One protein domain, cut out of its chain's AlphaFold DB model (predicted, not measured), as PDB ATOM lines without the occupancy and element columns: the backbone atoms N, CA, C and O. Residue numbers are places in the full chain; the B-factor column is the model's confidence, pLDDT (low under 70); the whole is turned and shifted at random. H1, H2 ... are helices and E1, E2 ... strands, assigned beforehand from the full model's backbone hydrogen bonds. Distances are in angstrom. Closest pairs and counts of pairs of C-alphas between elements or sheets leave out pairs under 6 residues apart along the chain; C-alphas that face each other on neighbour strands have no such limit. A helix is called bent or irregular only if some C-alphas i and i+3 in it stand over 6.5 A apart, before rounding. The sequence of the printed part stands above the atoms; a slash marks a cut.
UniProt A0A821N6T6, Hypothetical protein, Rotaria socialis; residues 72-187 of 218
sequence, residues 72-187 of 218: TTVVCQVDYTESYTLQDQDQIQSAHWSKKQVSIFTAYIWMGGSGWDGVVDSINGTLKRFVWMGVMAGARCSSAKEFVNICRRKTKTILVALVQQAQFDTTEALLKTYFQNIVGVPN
ATOM      1  N   THR A  72      55.621  11.248 -38.079       78.62
ATOM      2  CA  THR A  72      55.227  11.772 -36.763       78.62
ATOM      3  C   THR A  72      55.077  13.294 -36.747       78.62
ATOM      4  O   THR A  72      54.528  13.855 -35.795       78.62
ATOM      5  N   THR A  73      55.511  13.967 -37.815       73.31
ATOM      6  CA  THR A  73      55.594  15.421 -37.908       73.31
ATOM      7  C   THR A  73      54.692  15.936 -39.016       73.31
ATOM      8  O   THR A  73      54.840  15.620 -40.193       73.31
ATOM      9  N   VAL A  74      53.767  16.812 -38.638       75.19
ATOM     10  CA  VAL A  74      52.844  17.449 -39.573       75.19
ATOM     11  C   VAL A  74      53.256  18.899 -39.784       75.19
ATOM     12  O   VAL A  74      53.327  19.678 -38.831       75.19
ATOM     13  N   VAL A  75      53.471  19.289 -41.040       76.88
ATOM     14  CA  VAL A  75      53.679  20.698 -41.392       76.88
ATOM     15  C   VAL A  75      52.338  21.284 -41.793       76.88
ATOM     16  O   VAL A  75      51.676  20.764 -42.687       76.88
ATOM     17  N   CYS A  76      51.927  22.367 -41.138       77.25
ATOM     18  CA  CYS A  76      50.677  23.056 -41.437       77.25
ATOM     19  C   CYS A  76      50.953  24.523 -41.765       77.25
ATOM     20  O   CYS A  76      51.475  25.268 -40.932       77.25
ATOM     21  N   GLN A  77      50.591  24.942 -42.975       78.25
ATOM     22  CA  GLN A  77      50.575  26.345 -43.362       78.25
ATOM     23  C   GLN A  77      49.134  26.835 -43.322       78.25
ATOM     24  O   GLN A  77      48.297  26.407 -44.116       78.25
ATOM     25  N   VAL A  78      48.859  27.752 -42.400       75.75
ATOM     26  CA  VAL A  78      47.557  28.401 -42.269       75.75
ATOM     27  C   VAL A  78      47.660  29.809 -42.828       75.75
ATOM     28  O   VAL A  78      48.580  30.548 -42.478       75.75
ATOM     29  N   ASP A  79      46.703  30.174 -43.667       69.62
ATOM     30  CA  ASP A  79      46.509  31.539 -44.121       69.62
ATOM     31  C   ASP A  79      45.156  32.063 -43.633       69.62
ATOM     32  O   ASP A  79      44.114  31.402 -43.751       69.62
ATOM     33  N   TYR A  80      45.191  33.265 -43.062       64.12
ATOM     34  CA  TYR A  80      43.991  34.008 -42.734       64.12
ATOM     35  C   TYR A  80      43.682  34.927 -43.902       64.12
ATOM     36  O   TYR A  80      44.288  35.983 -44.071       64.12
ATOM     37  N   THR A  81      42.704  34.524 -44.698       58.34
ATOM     38  CA  THR A  81      42.286  35.314 -45.847       58.34
ATOM     39  C   THR A  81      40.982  36.044 -45.565       58.34
ATOM     40  O   THR A  81      40.065  35.487 -44.965       58.34
ATOM     41  N   GLU A  82      40.897  37.286 -46.041       58.47
ATOM     42  CA  GLU A  82      39.743  38.177 -45.903       58.47
ATOM     43  C   GLU A  82      38.388  37.485 -46.125       58.47
ATOM     44  O   GLU A  82      38.214  36.687 -47.062       58.47
ATOM     45  N   SER A  83      37.417  37.870 -45.292       71.69
ATOM     46  CA  SER A  83      36.036  37.395 -45.309       71.69
ATOM     47  C   SER A  83      35.422  37.436 -46.712       71.69
ATOM     48  O   SER A  83      35.493  38.440 -47.423       71.69
ATOM     49  N   TYR A  84      34.771  36.349 -47.126       78.06
ATOM     50  CA  TYR A  84      33.957  36.341 -48.335       78.06
ATOM     51  C   TYR A  84      32.619  37.010 -48.057       78.06
ATOM     52  O   TYR A  84      31.927  36.682 -47.095       78.06
ATOM     53  N   THR A  85      32.245  37.944 -48.921       80.25
ATOM     54  CA  THR A  85      30.947  38.598 -48.834       80.25
ATOM     55  C   THR A  85      29.916  37.767 -49.579       80.25
ATOM     56  O   THR A  85      30.047  37.563 -50.783       80.25
ATOM     57  N   LEU A  86      28.903  37.294 -48.858       79.62
ATOM     58  CA  LEU A  86      27.813  36.508 -49.415       79.62
ATOM     59  C   LEU A  86      26.988  37.390 -50.355       79.62
ATOM     60  O   LEU A  86      26.509  38.456 -49.963       79.62
ATOM     61  N   GLN A  87      26.863  36.947 -51.601       72.44
ATOM     62  CA  GLN A  87      26.119  37.630 -52.649       72.44
ATOM     63  C   GLN A  87      25.232  36.610 -53.355       72.44
ATOM     64  O   GLN A  87      25.695  35.529 -53.715       72.44
ATOM     65  N   ASP A  88      23.974  36.987 -53.553       68.94
ATOM     66  CA  ASP A  88      23.016  36.271 -54.390       68.94
ATOM     67  C   ASP A  88      22.790  37.078 -55.680       68.94
ATOM     68  O   ASP A  88      23.015  38.294 -55.705       68.94
ATOM     69  N   GLN A  89      22.346  36.420 -56.754       57.91
ATOM     70  CA  GLN A  89      21.838  37.139 -57.927       57.91
ATOM     71  C   GLN A  89      20.551  37.903 -57.565       57.91
ATOM     72  O   GLN A  89      19.798  37.483 -56.688       57.91
ATOM     73  N   ASP A  90      20.340  39.049 -58.220       60.56
ATOM     74  CA  ASP A  90      19.133  39.884 -58.105       60.56
ATOM     75  C   ASP A  90      18.815  40.415 -56.692       60.56
ATOM     76  O   ASP A  90      17.658  40.574 -56.299       60.56
ATOM     77  N   GLN A  91      19.849  40.741 -55.905       58.97
ATOM     78  CA  GLN A  91      19.658  41.377 -54.599       58.97
ATOM     79  C   GLN A  91      19.091  42.801 -54.719       58.97
ATOM     80  O   GLN A  91      19.655  43.669 -55.388       58.97
ATOM     81  N   ILE A  92      18.002  43.063 -53.992       61.56
ATOM     82  CA  ILE A  92      17.418  44.402 -53.837       61.56
ATOM     83  C   ILE A  92      18.412  45.374 -53.176       61.56
ATOM     84  O   ILE A  92      19.253  44.971 -52.371       61.56
ATOM     85  N   GLN A  93      18.290  46.676 -53.465       53.25
ATOM     86  CA  GLN A  93      19.227  47.708 -52.987       53.25
ATOM     87  C   GLN A  93      19.476  47.686 -51.468       53.25
ATOM     88  O   GLN A  93      20.592  47.950 -51.036       53.25
ATOM     89  N   SER A  94      18.482  47.339 -50.647       53.78
ATOM     90  CA  SER A  94      18.633  47.257 -49.186       53.78
ATOM     91  C   SER A  94      19.577  46.133 -48.731       53.78
ATOM     92  O   SER A  94      20.319  46.316 -47.766       53.78
ATOM     93  N   ALA A  95      19.639  45.011 -49.456       57.81
ATOM     94  CA  ALA A  95      20.581  43.919 -49.188       57.81
ATOM     95  C   ALA A  95      22.034  44.290 -49.551       57.81
ATOM     96  O   ALA A  95      22.975  43.732 -48.989       57.81
ATOM     97  N   HIS A  96      22.234  45.299 -50.407       52.62
ATOM     98  CA  HIS A  96      23.561  45.845 -50.705       52.62
ATOM     99  C   HIS A  96      24.200  46.554 -49.498       52.62
ATOM    100  O   HIS A  96      25.425  46.596 -49.398       52.62
ATOM    101  N   TRP A  97      23.402  47.094 -48.571       49.00
ATOM    102  CA  TRP A  97      23.896  47.826 -47.394       49.00
ATOM    103  C   TRP A  97      24.118  46.932 -46.165       49.00
ATOM    104  O   TRP A  97      24.843  47.319 -45.255       49.00
ATOM    105  N   SER A  98      23.548  45.721 -46.152       60.12
ATOM    106  CA  SER A  98      23.681  44.736 -45.068       60.12
ATOM    107  C   SER A  98      24.220  43.410 -45.609       60.12
ATOM    108  O   SER A  98      23.528  42.391 -45.678       60.12
ATOM    109  N   LYS A  99      25.477  43.434 -46.061       67.38
ATOM    110  CA  LYS A  99      26.120  42.251 -46.636       67.38
ATOM    111  C   LYS A  99      26.626  41.329 -45.530       67.38
ATOM    112  O   LYS A  99      27.529  41.687 -44.776       67.38
ATOM    113  N   LYS A 100      26.080  40.114 -45.461       78.94
ATOM    114  CA  LYS A 100      26.617  39.059 -44.592       78.94
ATOM    115  C   LYS A 100      27.966  38.589 -45.127       78.94
ATOM    116  O   LYS A 100      28.153  38.453 -46.335       78.94
ATOM    117  N   GLN A 101      28.899  38.315 -44.226       82.38
ATOM    118  CA  GLN A 101      30.223  37.817 -44.580       82.38
ATOM    119  C   GLN A 101      30.498  36.485 -43.891       82.38
ATOM    120  O   GLN A 101      29.988  36.213 -42.807       82.38
ATOM    121  N   VAL A 102      31.318  35.658 -44.531       81.44
ATOM    122  CA  VAL A 102      31.837  34.411 -43.968       81.44
ATOM    123  C   VAL A 102      33.354  34.491 -43.925       81.44
ATOM    124  O   VAL A 102      33.991  34.856 -44.911       81.44
ATOM    125  N   SER A 103      33.933  34.174 -42.772       82.06
ATOM    126  CA  SER A 103      35.388  34.080 -42.636       82.06
ATOM    127  C   SER A 103      35.860  32.760 -43.235       82.06
ATOM    128  O   SER A 103      35.264  31.716 -42.966       82.06
ATOM    129  N   ILE A 104      36.906  32.808 -44.060       81.06
ATOM    130  CA  ILE A 104      37.485  31.620 -44.691       81.06
ATOM    131  C   ILE A 104      38.894  31.437 -44.145       81.06
ATOM    132  O   ILE A 104      39.770  32.277 -44.350       81.06
ATOM    133  N   PHE A 105      39.097  30.311 -43.469       82.00
ATOM    134  CA  PHE A 105      40.395  29.886 -42.969       82.00
ATOM    135  C   PHE A 105      40.921  28.801 -43.894       82.00
ATOM    136  O   PHE A 105      40.265  27.771 -44.074       82.00
ATOM    137  N   THR A 106      42.080  29.042 -44.499       80.31
ATOM    138  CA  THR A 106      42.691  28.077 -45.410       80.31
ATOM    139  C   THR A 106      43.895  27.469 -44.720       80.31
ATOM    140  O   THR A 106      44.764  28.189 -44.240       80.31
ATOM    141  N   ALA A 107      43.943  26.144 -44.665       80.81
ATOM    142  CA  ALA A 107      45.087  25.412 -44.158       80.81
ATOM    143  C   ALA A 107      45.542  24.407 -45.213       80.81
ATOM    144  O   ALA A 107      44.714  23.754 -45.853       80.81
ATOM    145  N   TYR A 108      46.852  24.292 -45.379       79.25
ATOM    146  CA  TYR A 108      47.477  23.232 -46.151       79.25
ATOM    147  C   TYR A 108      48.370  22.410 -45.233       79.25
ATOM    148  O   TYR A 108      49.105  22.967 -44.417       79.25
ATOM    149  N   ILE A 109      48.269  21.089 -45.354       78.69
ATOM    150  CA  ILE A 109      48.906  20.136 -44.454       78.69
ATOM    151  C   ILE A 109      49.770  19.183 -45.282       78.69
ATOM    152  O   ILE A 109      49.266  18.560 -46.215       78.69
ATOM    153  N   TRP A 110      51.046  19.060 -44.921       78.06
ATOM    154  CA  TRP A 110      51.973  18.058 -45.452       78.06
ATOM    155  C   TRP A 110      52.169  16.945 -44.415       78.06
ATOM    156  O   TRP A 110      52.359  17.239 -43.230       78.06
ATOM    157  N   MET A 111      52.131  15.686 -44.864       72.19
ATOM    158  CA  MET A 111      52.380  14.491 -44.045       72.19
ATOM    159  C   MET A 111      53.306  13.525 -44.800       72.19
ATOM    160  O   MET A 111      53.095  13.279 -45.993       72.19
ATOM    161  N   GLY A 112      54.328  12.994 -44.117       66.94
ATOM    162  CA  GLY A 112      55.226  11.958 -44.652       66.94
ATOM    163  C   GLY A 112      55.990  12.363 -45.919       66.94
ATOM    164  O   GLY A 112      56.029  11.605 -46.884       66.94
ATOM    165  N   GLY A 113      56.505  13.599 -45.982       58.44
ATOM    166  CA  GLY A 113      57.280  14.104 -47.130       58.44
ATOM    167  C   GLY A 113      56.518  14.219 -48.462       58.44
ATOM    168  O   GLY A 113      57.106  14.584 -49.480       58.44
ATOM    169  N   SER A 114      55.212  13.936 -48.482       55.38
ATOM    170  CA  SER A 114      54.372  14.021 -49.675       55.38
ATOM    171  C   SER A 114      53.452  15.241 -49.597       55.38
ATOM    172  O   SER A 114      52.665  15.414 -48.666       55.38
ATOM    173  N   GLY A 115      53.560  16.129 -50.580       55.22
ATOM    174  CA  GLY A 115      52.633  17.241 -50.731       55.22
ATOM    175  C   GLY A 115      52.904  18.048 -51.988       55.22
ATOM    176  O   GLY A 115      53.924  17.904 -52.651       55.22
ATOM    177  N   TRP A 116      51.925  18.862 -52.347       53.28
ATOM    178  CA  TRP A 116      51.923  19.688 -53.546       53.28
ATOM    179  C   TRP A 116      52.455  21.084 -53.189       53.28
ATOM    180  O   TRP A 116      52.056  21.643 -52.167       53.28
ATOM    181  N   ASP A 117      53.306  21.682 -54.029       56.00
ATOM    182  CA  ASP A 117      53.878  23.032 -53.831       56.00
ATOM    183  C   ASP A 117      52.878  24.167 -54.147       56.00
ATOM    184  O   ASP A 117      53.188  25.175 -54.788       56.00
ATOM    185  N   GLY A 118      51.627  23.999 -53.724       55.31
ATOM    186  CA  GLY A 118      50.567  24.976 -53.939       55.31
ATOM    187  C   GLY A 118      50.651  26.135 -52.954       55.31
ATOM    188  O   GLY A 118      50.722  25.935 -51.745       55.31
ATOM    189  N   VAL A 119      50.567  27.368 -53.455       57.84
ATOM    190  CA  VAL A 119      50.439  28.561 -52.605       57.84
ATOM    191  C   VAL A 119      49.060  28.559 -51.930       57.84
ATOM    192  O   VAL A 119      48.042  28.576 -52.623       57.84
ATOM    193  N   VAL A 120      49.017  28.587 -50.591       60.47
ATOM    194  CA  VAL A 120      47.777  28.534 -49.779       60.47
ATOM    195  C   VAL A 120      46.750  29.606 -50.178       60.47
ATOM    196  O   VAL A 120      45.561  29.306 -50.279       60.47
ATOM    197  N   ASP A 121      47.199  30.812 -50.534       59.94
ATOM    198  CA  ASP A 121      46.341  31.913 -51.008       59.94
ATOM    199  C   ASP A 121      45.536  31.547 -52.279       59.94
ATOM    200  O   ASP A 121      44.361  31.896 -52.444       59.94
ATOM    201  N   SER A 122      46.108  30.715 -53.159       70.81
ATOM    202  CA  SER A 122      45.434  30.280 -54.393       70.81
ATOM    203  C   SER A 122      44.231  29.372 -54.123       70.81
ATOM    204  O   SER A 122      43.276  29.357 -54.907       70.81
ATOM    205  N   ILE A 123      44.232  28.634 -53.008       78.62
ATOM    206  CA  ILE A 123      43.126  27.746 -52.629       78.62
ATOM    207  C   ILE A 123      41.902  28.581 -52.248       78.62
ATOM    208  O   ILE A 123      40.800  28.306 -52.727       78.62
ATOM    209  N   ASN A 124      42.088  29.650 -51.467       77.12
ATOM    210  CA  ASN A 124      40.992  30.539 -51.093       77.12
ATOM    211  C   ASN A 124      40.350  31.207 -52.317       77.12
ATOM    212  O   ASN A 124      39.129  31.162 -52.491       77.12
ATOM    213  N   GLY A 125      41.172  31.779 -53.204       81.38
ATOM    214  CA  GLY A 125      40.688  32.374 -54.452       81.38
ATOM    215  C   GLY A 125      39.901  31.371 -55.304       81.38
ATOM    216  O   GLY A 125      38.851  31.704 -55.859       81.38
ATOM    217  N   THR A 126      40.352  30.115 -55.334       86.38
ATOM    218  CA  THR A 126      39.671  29.020 -56.036       86.38
ATOM    219  C   THR A 126      38.305  28.699 -55.423       86.38
ATOM    220  O   THR A 126      37.320  28.602 -56.159       86.38
ATOM    221  N   LEU A 127      38.194  28.603 -54.093       87.81
ATOM    222  CA  LEU A 127      36.912  28.367 -53.412       87.81
ATOM    223  C   LEU A 127      35.917  29.508 -53.658       87.81
ATOM    224  O   LEU A 127      34.772  29.254 -54.036       87.81
ATOM    225  N   LYS A 128      36.363  30.766 -53.533       86.44
ATOM    226  CA  LYS A 128      35.538  31.948 -53.845       86.44
ATOM    227  C   LYS A 128      35.033  31.900 -55.290       86.44
ATOM    228  O   LYS A 128      33.863  32.184 -55.545       86.44
ATOM    229  N   ARG A 129      35.883  31.476 -56.233       87.56
ATOM    230  CA  ARG A 129      35.513  31.308 -57.645       87.56
ATOM    231  C   ARG A 129      34.492  30.191 -57.860       87.56
ATOM    232  O   ARG A 129      33.564  30.382 -58.642       87.56
ATOM    233  N   PHE A 130      34.615  29.055 -57.173       90.62
ATOM    234  CA  PHE A 130      33.618  27.980 -57.246       90.62
ATOM    235  C   PHE A 130      32.245  28.430 -56.764       90.62
ATOM    236  O   PHE A 130      31.242  28.117 -57.410       90.62
ATOM    237  N   VAL A 131      32.204  29.184 -55.665       89.00
ATOM    238  CA  VAL A 131      30.958  29.740 -55.136       89.00
ATOM    239  C   VAL A 131      30.378  30.766 -56.095       89.00
ATOM    240  O   VAL A 131      29.217  30.629 -56.469       89.00
ATOM    241  N   TRP A 132      31.190  31.702 -56.590       87.69
ATOM    242  CA  TRP A 132      30.768  32.672 -57.601       87.69
ATOM    243  C   TRP A 132      30.166  31.998 -58.836       87.69
ATOM    244  O   TRP A 132      29.060  32.332 -59.246       87.69
ATOM    245  N   MET A 133      30.844  30.996 -59.400       88.06
ATOM    246  CA  MET A 133      30.322  30.239 -60.541       88.06
ATOM    247  C   MET A 133      29.030  29.488 -60.214       88.06
ATOM    248  O   MET A 133      28.167  29.362 -61.077       88.06
ATOM    249  N   GLY A 134      28.900  28.958 -58.996       88.62
ATOM    250  CA  GLY A 134      27.664  28.332 -58.534       88.62
ATOM    251  C   GLY A 134      26.515  29.334 -58.480       88.62
ATOM    252  O   GLY A 134      25.440  29.040 -58.994       88.62
ATOM    253  N   VAL A 135      26.760  30.519 -57.920       88.44
ATOM    254  CA  VAL A 135      25.770  31.600 -57.827       88.44
ATOM    255  C   VAL A 135      25.376  32.111 -59.208       88.44
ATOM    256  O   VAL A 135      24.194  32.262 -59.486       88.44
ATOM    257  N   MET A 136      26.342  32.280 -60.116       85.94
ATOM    258  CA  MET A 136      26.063  32.662 -61.507       85.94
ATOM    259  C   MET A 136      25.243  31.614 -62.271       85.94
ATOM    260  O   MET A 136      24.563  31.955 -63.231       85.94
ATOM    261  N   ALA A 137      25.296  30.349 -61.847       87.75
ATOM    262  CA  ALA A 137      24.474  29.264 -62.379       87.75
ATOM    263  C   ALA A 137      23.125  29.107 -61.642       87.75
ATOM    264  O   ALA A 137      22.467  28.079 -61.797       87.75
ATOM    265  N   GLY A 138      22.729  30.085 -60.818       86.19
ATOM    266  CA  GLY A 138      21.449  30.110 -60.105       86.19
ATOM    267  C   GLY A 138      21.462  29.487 -58.705       86.19
ATOM    268  O   GLY A 138      20.405  29.325 -58.098       86.19
ATOM    269  N   ALA A 139      22.624  29.111 -58.155       87.56
ATOM    270  CA  ALA A 139      22.689  28.673 -56.762       87.56
ATOM    271  C   ALA A 139      22.529  29.860 -55.798       87.56
ATOM    272  O   ALA A 139      23.049  30.946 -56.029       87.56
ATOM    273  N   ARG A 140      21.883  29.625 -54.657       86.94
ATOM    274  CA  ARG A 140      21.826  30.595 -53.558       86.94
ATOM    275  C   ARG A 140      23.003  30.396 -52.601       86.94
ATOM    276  O   ARG A 140      23.332  29.253 -52.272       86.94
ATOM    277  N   CYS A 141      23.622  31.485 -52.148       87.06
ATOM    278  CA  CYS A 141      24.725  31.462 -51.191       87.06
ATOM    279  C   CYS A 141      24.560  32.567 -50.137       87.06
ATOM    280  O   CYS A 141      25.273  33.567 -50.115       87.06
ATOM    281  N   SER A 142      23.643  32.327 -49.205       86.81
ATOM    282  CA  SER A 142      23.230  33.241 -48.139       86.81
ATOM    283  C   SER A 142      23.701  32.826 -46.736       86.81
ATOM    284  O   SER A 142      23.471  33.541 -45.756       86.81
ATOM    285  N   SER A 143      24.403  31.693 -46.621       88.25
ATOM    286  CA  SER A 143      24.988  31.203 -45.367       88.25
ATOM    287  C   SER A 143      26.313  30.462 -45.573       88.25
ATOM    288  O   SER A 143      26.603  29.957 -46.657       88.25
ATOM    289  N   ALA A 144      27.101  30.317 -44.501       87.50
ATOM    290  CA  ALA A 144      28.327  29.510 -44.516       87.50
ATOM    291  C   ALA A 144      28.059  28.033 -44.862       87.50
ATOM    292  O   ALA A 144      28.852  27.396 -45.549       87.50
ATOM    293  N   LYS A 145      26.909  27.488 -44.445       90.69
ATOM    294  CA  LYS A 145      26.494  26.122 -44.794       90.69
ATOM    295  C   LYS A 145      26.287  25.969 -46.302       90.69
ATOM    296  O   LYS A 145      26.752  24.997 -46.892       90.69
ATOM    297  N   GLU A 146      25.624  26.936 -46.932       91.12
ATOM    298  CA  GLU A 146      25.414  26.950 -48.384       91.12
ATOM    299  C   GLU A 146      26.730  27.121 -49.146       91.12
ATOM    300  O   GLU A 146      26.969  26.384 -50.104       91.12
ATOM    301  N   PHE A 147      27.619  27.994 -48.664       91.31
ATOM    302  CA  PHE A 147      28.973  28.154 -49.196       91.31
ATOM    303  C   PHE A 147      29.712  26.805 -49.245       91.31
ATOM    304  O   PHE A 147      30.170  26.372 -50.305       91.31
ATOM    305  N   VAL A 148      29.761  26.089 -48.115       91.44
ATOM    306  CA  VAL A 148      30.422  24.776 -48.014       91.44
ATOM    307  C   VAL A 148      29.777  23.750 -48.949       91.44
ATOM    308  O   VAL A 148      30.486  23.007 -49.630       91.44
ATOM    309  N   ASN A 149      28.446  23.728 -49.039       92.56
ATOM    310  CA  ASN A 149      27.725  22.816 -49.928       92.56
ATOM    311  C   ASN A 149      28.036  23.074 -51.410       92.56
ATOM    312  O   ASN A 149      28.174  22.125 -52.184       92.56
ATOM    313  N   ILE A 150      28.159  24.338 -51.830       92.06
ATOM    314  CA  ILE A 150      28.555  24.672 -53.204       92.06
ATOM    315  C   ILE A 150      29.982  24.186 -53.474       92.06
ATOM    316  O   ILE A 150      30.197  23.490 -54.467       92.06
ATOM    317  N   CYS A 151      30.928  24.466 -52.575       91.69
ATOM    318  CA  CYS A 151      32.314  24.027 -52.726       91.69
ATOM    319  C   CYS A 151      32.436  22.501 -52.832       91.69
ATOM    320  O   CYS A 151      33.044  22.005 -53.777       91.69
ATOM    321  N   ARG A 152      31.789  21.748 -51.931       92.88
ATOM    322  CA  ARG A 152      31.823  20.271 -51.926       92.88
ATOM    323  C   ARG A 152      31.239  19.640 -53.191       92.88
ATOM    324  O   ARG A 152      31.644  18.548 -53.574       92.88
ATOM    325  N   ARG A 153      30.299  20.315 -53.862       91.31
ATOM    326  CA  ARG A 153      29.780  19.872 -55.167       91.31
ATOM    327  C   ARG A 153      30.755  20.137 -56.314       91.31
ATOM    328  O   ARG A 153      30.690  19.445 -57.323       91.31
ATOM    329  N   LYS A 154      31.623  21.144 -56.186       90.69
ATOM    330  CA  LYS A 154      32.573  21.560 -57.231       90.69
ATOM    331  C   LYS A 154      33.936  20.882 -57.118       90.69
ATOM    332  O   LYS A 154      34.615  20.756 -58.130       90.69
ATOM    333  N   THR A 155      34.335  20.439 -55.928       87.69
ATOM    334  CA  THR A 155      35.619  19.762 -55.720       87.69
ATOM    335  C   THR A 155      35.521  18.667 -54.665       87.69
ATOM    336  O   THR A 155      34.861  18.829 -53.640       87.69
ATOM    337  N   LYS A 156      36.208  17.551 -54.929       86.06
ATOM    338  CA  LYS A 156      36.476  16.480 -53.956       86.06
ATOM    339  C   LYS A 156      37.914  16.516 -53.433       86.06
ATOM    340  O   LYS A 156      38.216  15.847 -52.456       86.06
ATOM    341  N   THR A 157      38.785  17.288 -54.083       84.38
ATOM    342  CA  THR A 157      40.216  17.371 -53.764       84.38
ATOM    343  C   THR A 157      40.481  18.323 -52.604       84.38
ATOM    344  O   THR A 157      41.363  18.074 -51.792       84.38
ATOM    345  N   ILE A 158      39.718  19.418 -52.511       85.56
ATOM    346  CA  ILE A 158      39.844  20.375 -51.408       85.56
ATOM    347  C   ILE A 158      38.836  19.987 -50.331       85.56
ATOM    348  O   ILE A 158      37.624  20.034 -50.559       85.56
ATOM    349  N   LEU A 159      39.334  19.630 -49.147       87.62
ATOM    350  CA  LEU A 159      38.486  19.385 -47.989       87.62
ATOM    351  C   LEU A 159      37.919  20.717 -47.490       87.62
ATOM    352  O   LEU A 159      38.647  21.579 -47.007       87.62
ATOM    353  N   VAL A 160      36.601  20.874 -47.587       89.19
ATOM    354  CA  VAL A 160      35.901  22.061 -47.083       89.19
ATOM    355  C   VAL A 160      35.011  21.652 -45.919       89.19
ATOM    356  O   VAL A 160      34.129  20.798 -46.070       89.19
ATOM    357  N   ALA A 161      35.226  22.259 -44.756       89.31
ATOM    358  CA  ALA A 161      34.476  22.001 -43.532       89.31
ATOM    359  C   ALA A 161      33.797  23.276 -43.019       89.31
ATOM    360  O   ALA A 161      34.312  24.378 -43.181       89.31
ATOM    361  N   LEU A 162      32.624  23.106 -42.408       90.31
ATOM    362  CA  LEU A 162      31.947  24.162 -41.666       90.31
ATOM    363  C   LEU A 162      32.327  24.018 -40.195       90.31
ATOM    364  O   LEU A 162      32.037  22.979 -39.606       90.31
ATOM    365  N   VAL A 163      32.927  25.054 -39.617       87.00
ATOM    366  CA  VAL A 163      33.172  25.135 -38.173       87.00
ATOM    367  C   VAL A 163      32.036  25.936 -37.551       87.00
ATOM    368  O   VAL A 163      31.806  27.085 -37.925       87.00
ATOM    369  N   GLN A 164      31.285  25.316 -36.643       86.38
ATOM    370  CA  GLN A 164      30.220  25.994 -35.906       86.38
ATOM    371  C   GLN A 164      30.775  26.676 -34.654       86.38
ATOM    372  O   GLN A 164      31.730  26.185 -34.055       86.38
ATOM    373  N   GLN A 165      30.126  27.756 -34.208       83.06
ATOM    374  CA  GLN A 165      30.544  28.494 -33.011       83.06
ATOM    375  C   GLN A 165      30.646  27.586 -31.776       83.06
ATOM    376  O   GLN A 165      31.671  27.581 -31.113       83.06
ATOM    377  N   ALA A 166      29.665  26.710 -31.549       85.62
ATOM    378  CA  ALA A 166      29.699  25.771 -30.424       85.62
ATOM    379  C   ALA A 166      30.916  24.819 -30.453       85.62
ATOM    380  O   ALA A 166      31.444  24.435 -29.410       85.62
ATOM    381  N   GLN A 167      31.392  24.440 -31.647       84.06
ATOM    382  CA  GLN A 167      32.602  23.621 -31.794       84.06
ATOM    383  C   GLN A 167      33.865  24.436 -31.505       84.06
ATOM    384  O   GLN A 167      34.821  23.912 -30.944       84.06
ATOM    385  N   PHE A 168      33.869  25.717 -31.873       81.88
ATOM    386  CA  PHE A 168      34.947  26.628 -31.514       81.88
ATOM    387  C   PHE A 168      35.012  26.824 -29.995       81.88
ATOM    388  O   PHE A 168      36.060  26.589 -29.404       81.88
ATOM    389  N   ASP A 169      33.889  27.143 -29.354       84.88
ATOM    390  CA  ASP A 169      33.830  27.431 -27.914       84.88
ATOM    391  C   ASP A 169      34.293  26.229 -27.072       84.88
ATOM    392  O   ASP A 169      35.003  26.378 -26.079       84.88
ATOM    393  N   THR A 170      33.954  25.011 -27.504       86.88
ATOM    394  CA  THR A 170      34.364  23.766 -26.829       86.88
ATOM    395  C   THR A 170      35.833  23.401 -27.048       86.88
ATOM    396  O   THR A 170      36.410  22.686 -26.230       86.88
ATOM    397  N   THR A 171      36.459  23.888 -28.123       84.81
ATOM    398  CA  THR A 171      37.859  23.582 -28.464       84.81
ATOM    399  C   THR A 171      38.817  24.735 -28.183       84.81
ATOM    400  O   THR A 171      40.030  24.539 -28.233       84.81
ATOM    401  N   GLU A 172      38.311  25.917 -27.825       83.50
ATOM    402  CA  GLU A 172      39.106  27.129 -27.631       83.50
ATOM    403  C   GLU A 172      40.216  26.930 -26.592       83.50
ATOM    404  O   GLU A 172      41.368  27.289 -26.838       83.50
ATOM    405  N   ALA A 173      39.887  26.327 -25.445       83.50
ATOM    406  CA  ALA A 173      40.855  26.074 -24.381       83.50
ATOM    407  C   ALA A 173      42.005  25.176 -24.865       83.50
ATOM    408  O   ALA A 173      43.174  25.499 -24.661       83.50
ATOM    409  N   LEU A 174      41.672  24.101 -25.583       84.00
ATOM    410  CA  LEU A 174      42.641  23.169 -26.152       84.00
ATOM    411  C   LEU A 174      43.514  23.841 -27.223       84.00
ATOM    412  O   LEU A 174      44.737  23.702 -27.214       84.00
ATOM    413  N   LEU A 175      42.900  24.617 -28.125       79.81
ATOM    414  CA  LEU A 175      43.612  25.364 -29.160       79.81
ATOM    415  C   LEU A 175      44.581  26.374 -28.546       79.81
ATOM    416  O   LEU A 175      45.721  26.454 -28.994       79.81
ATOM    417  N   LYS A 176      44.177  27.101 -27.495       81.00
ATOM    418  CA  LYS A 176      45.069  28.021 -26.768       81.00
ATOM    419  C   LYS A 176      46.295  27.294 -26.223       81.00
ATOM    420  O   LYS A 176      47.407  27.783 -26.414       81.00
ATOM    421  N   THR A 177      46.113  26.122 -25.615       81.19
ATOM    422  CA  THR A 177      47.228  25.300 -25.125       81.19
ATOM    423  C   THR A 177      48.153  24.864 -26.259       81.19
ATOM    424  O   THR A 177      49.369  24.987 -26.133       81.19
ATOM    425  N   TYR A 178      47.617  24.414 -27.397       79.19
ATOM    426  CA  TYR A 178      48.455  24.063 -28.546       79.19
ATOM    427  C   TYR A 178      49.216  25.268 -29.091       79.19
ATOM    428  O   TYR A 178      50.428  25.183 -29.265       79.19
ATOM    429  N   PHE A 179      48.543  26.405 -29.291       73.38
ATOM    430  CA  PHE A 179      49.163  27.627 -29.809       73.38
ATOM    431  C   PHE A 179      50.300  28.145 -28.926       73.38
ATOM    432  O   PHE A 179      51.294  28.645 -29.456       73.38
ATOM    433  N   GLN A 180      50.186  28.006 -27.603       74.56
ATOM    434  CA  GLN A 180      51.250  28.373 -26.662       74.56
ATOM    435  C   GLN A 180      52.509  27.513 -26.825       74.56
ATOM    436  O   GLN A 180      53.613  28.010 -26.614       74.56
ATOM    437  N   ASN A 181      52.351  26.260 -27.255       72.31
ATOM    438  CA  ASN A 181      53.441  25.298 -27.417       72.31
ATOM    439  C   ASN A 181      54.018  25.253 -28.844       72.31
ATOM    440  O   ASN A 181      54.968  24.512 -29.096       72.31
ATOM    441  N   ILE A 182      53.489  26.042 -29.790       70.56
ATOM    442  CA  ILE A 182      54.034  26.104 -31.153       70.56
ATOM    443  C   ILE A 182      55.415  26.761 -31.122       70.56
ATOM    444  O   ILE A 182      55.552  27.965 -30.870       70.56
ATOM    445  N   VAL A 183      56.434  25.982 -31.487       67.12
ATOM    446  CA  VAL A 183      57.792  26.477 -31.714       67.12
ATOM    447  C   VAL A 183      57.772  27.418 -32.918       67.12
ATOM    448  O   VAL A 183      57.574  27.015 -34.063       67.12
ATOM    449  N   GLY A 184      57.927  28.716 -32.659       62.25
ATOM    450  CA  GLY A 184      58.058  29.707 -33.723       62.25
ATOM    451  C   GLY A 184      59.375  29.544 -34.474       62.25
ATOM    452  O   GLY A 184      60.361  29.087 -33.901       62.25
ATOM    453  N   VAL A 185      59.421  29.984 -35.736       58.72
ATOM    454  CA  VAL A 185      60.679  29.982 -36.492       58.72
ATOM    455  C   VAL A 185      61.732  30.817 -35.739       58.72
ATOM    456  O   VAL A 185      61.480  32.007 -35.476       58.72
ATOM    457  N   PRO A 186      62.887  30.227 -35.373       56.44
ATOM    458  CA  PRO A 186      63.907  30.906 -34.585       56.44
ATOM    459  C   PRO A 186      64.348  32.218 -35.238       56.44
ATOM    460  O   PRO A 186      64.573  32.282 -36.443       56.44
ATOM    461  N   ASN A 187      64.496  33.272 -34.434       52.72
ATOM    462  CA  ASN A 187      65.056  34.573 -34.835       52.72
ATOM    463  C   ASN A 187      64.256  35.416 -35.849       52.72
ATOM    464  O   ASN A 187      64.735  36.484 -36.217       52.72
TER     465      ASN A 187
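This is residues 72 to 187 of the 218 residues of the protein "Hypothetical protein" of Rotaria socialis (UniProt A0A821N6T6). A long, bent ribbon of two antiparallel strands, E1 and E2, has helix H2 packed on it and the short helix H1 in the loop that joins the strands at one end. H3 crosses H2 near its later residues, and residues 165 to 187, which hold H4, stick out as a free arm. The printed part has 116 residues, with two named strands and four named helices in the order E1, H1, E2, H2, H3, H4; the class is mixed, helices and strands, and the sheet order is E1 - E2. The whole is loose, with a radius of gyration of the C-alphas of 16.9 A, and elongated, with spans of 51 by 31 by 26 A.

E1, residues 75 to 85, begins at C-alpha 75 (53.679, 20.698, -41.392), is 29.9 A long and bends by 51 degrees at residue 82. H1 holds residues 93 to 97. E2, residues 101 to 110, is 29.4 A long. H2, residues 120 to 136, is 25.0 A long and begins at C-alpha 120 (47.777, 28.534, -49.779). H3, residues 144 to 154, is 15.6 A long. H4, residues 165 to 181, is 23.8 A long and ends at C-alpha 181 (53.441, 25.298, -27.417). H4 is irregular: C-alphas 170 and 173 are 7.3 A apart, and it has a kink of 53 degrees near residue 173.

E1 and E2 are antiparallel neighbours, with 163 degrees between their directions. N 77 and O 108 are 2.9 A apart, and N 102 and O 84 are 2.8 A apart, both within hydrogen-bond range. The closest C-alphas of E1 and H2 are those of Asp 79 and Val 120, 6.5 A apart. Those of E2 and H2 are Thr 106 and Asn 124, 6.4 A apart. H2 touches H3 with its residues 127 to 134 alone; the closest C-alphas are those of Val 131 and Ile 150, 5.9 A apart, and the lines are about perpendicular at 87 degrees. The closest C-alphas of E2 and H3 are those of Val 102 and Ala 144, 6.1 A apart. H1 is apart from H2, H3 and H4, and H4 is apart from E1, E2, H2 and H3. In H3 each O i to N i+4 pair is within hydrogen-bond range, against 12 of 13 in H2, 11 of 13 in H4 and 0 of 1 in H1, where 2 of 2 O i to N i+3 pairs are.

The two C-alphas farthest apart are those of Thr 72 and Gln 93, 53.4 A. The printed part has no cut. The link from H1 to E2 is tight, the others are short, and no link is long. The mean pLDDT of the printed part is 76.9; residues 79 to 82, 88 to 99, 112 to 121 and 183 to 187 are under 70.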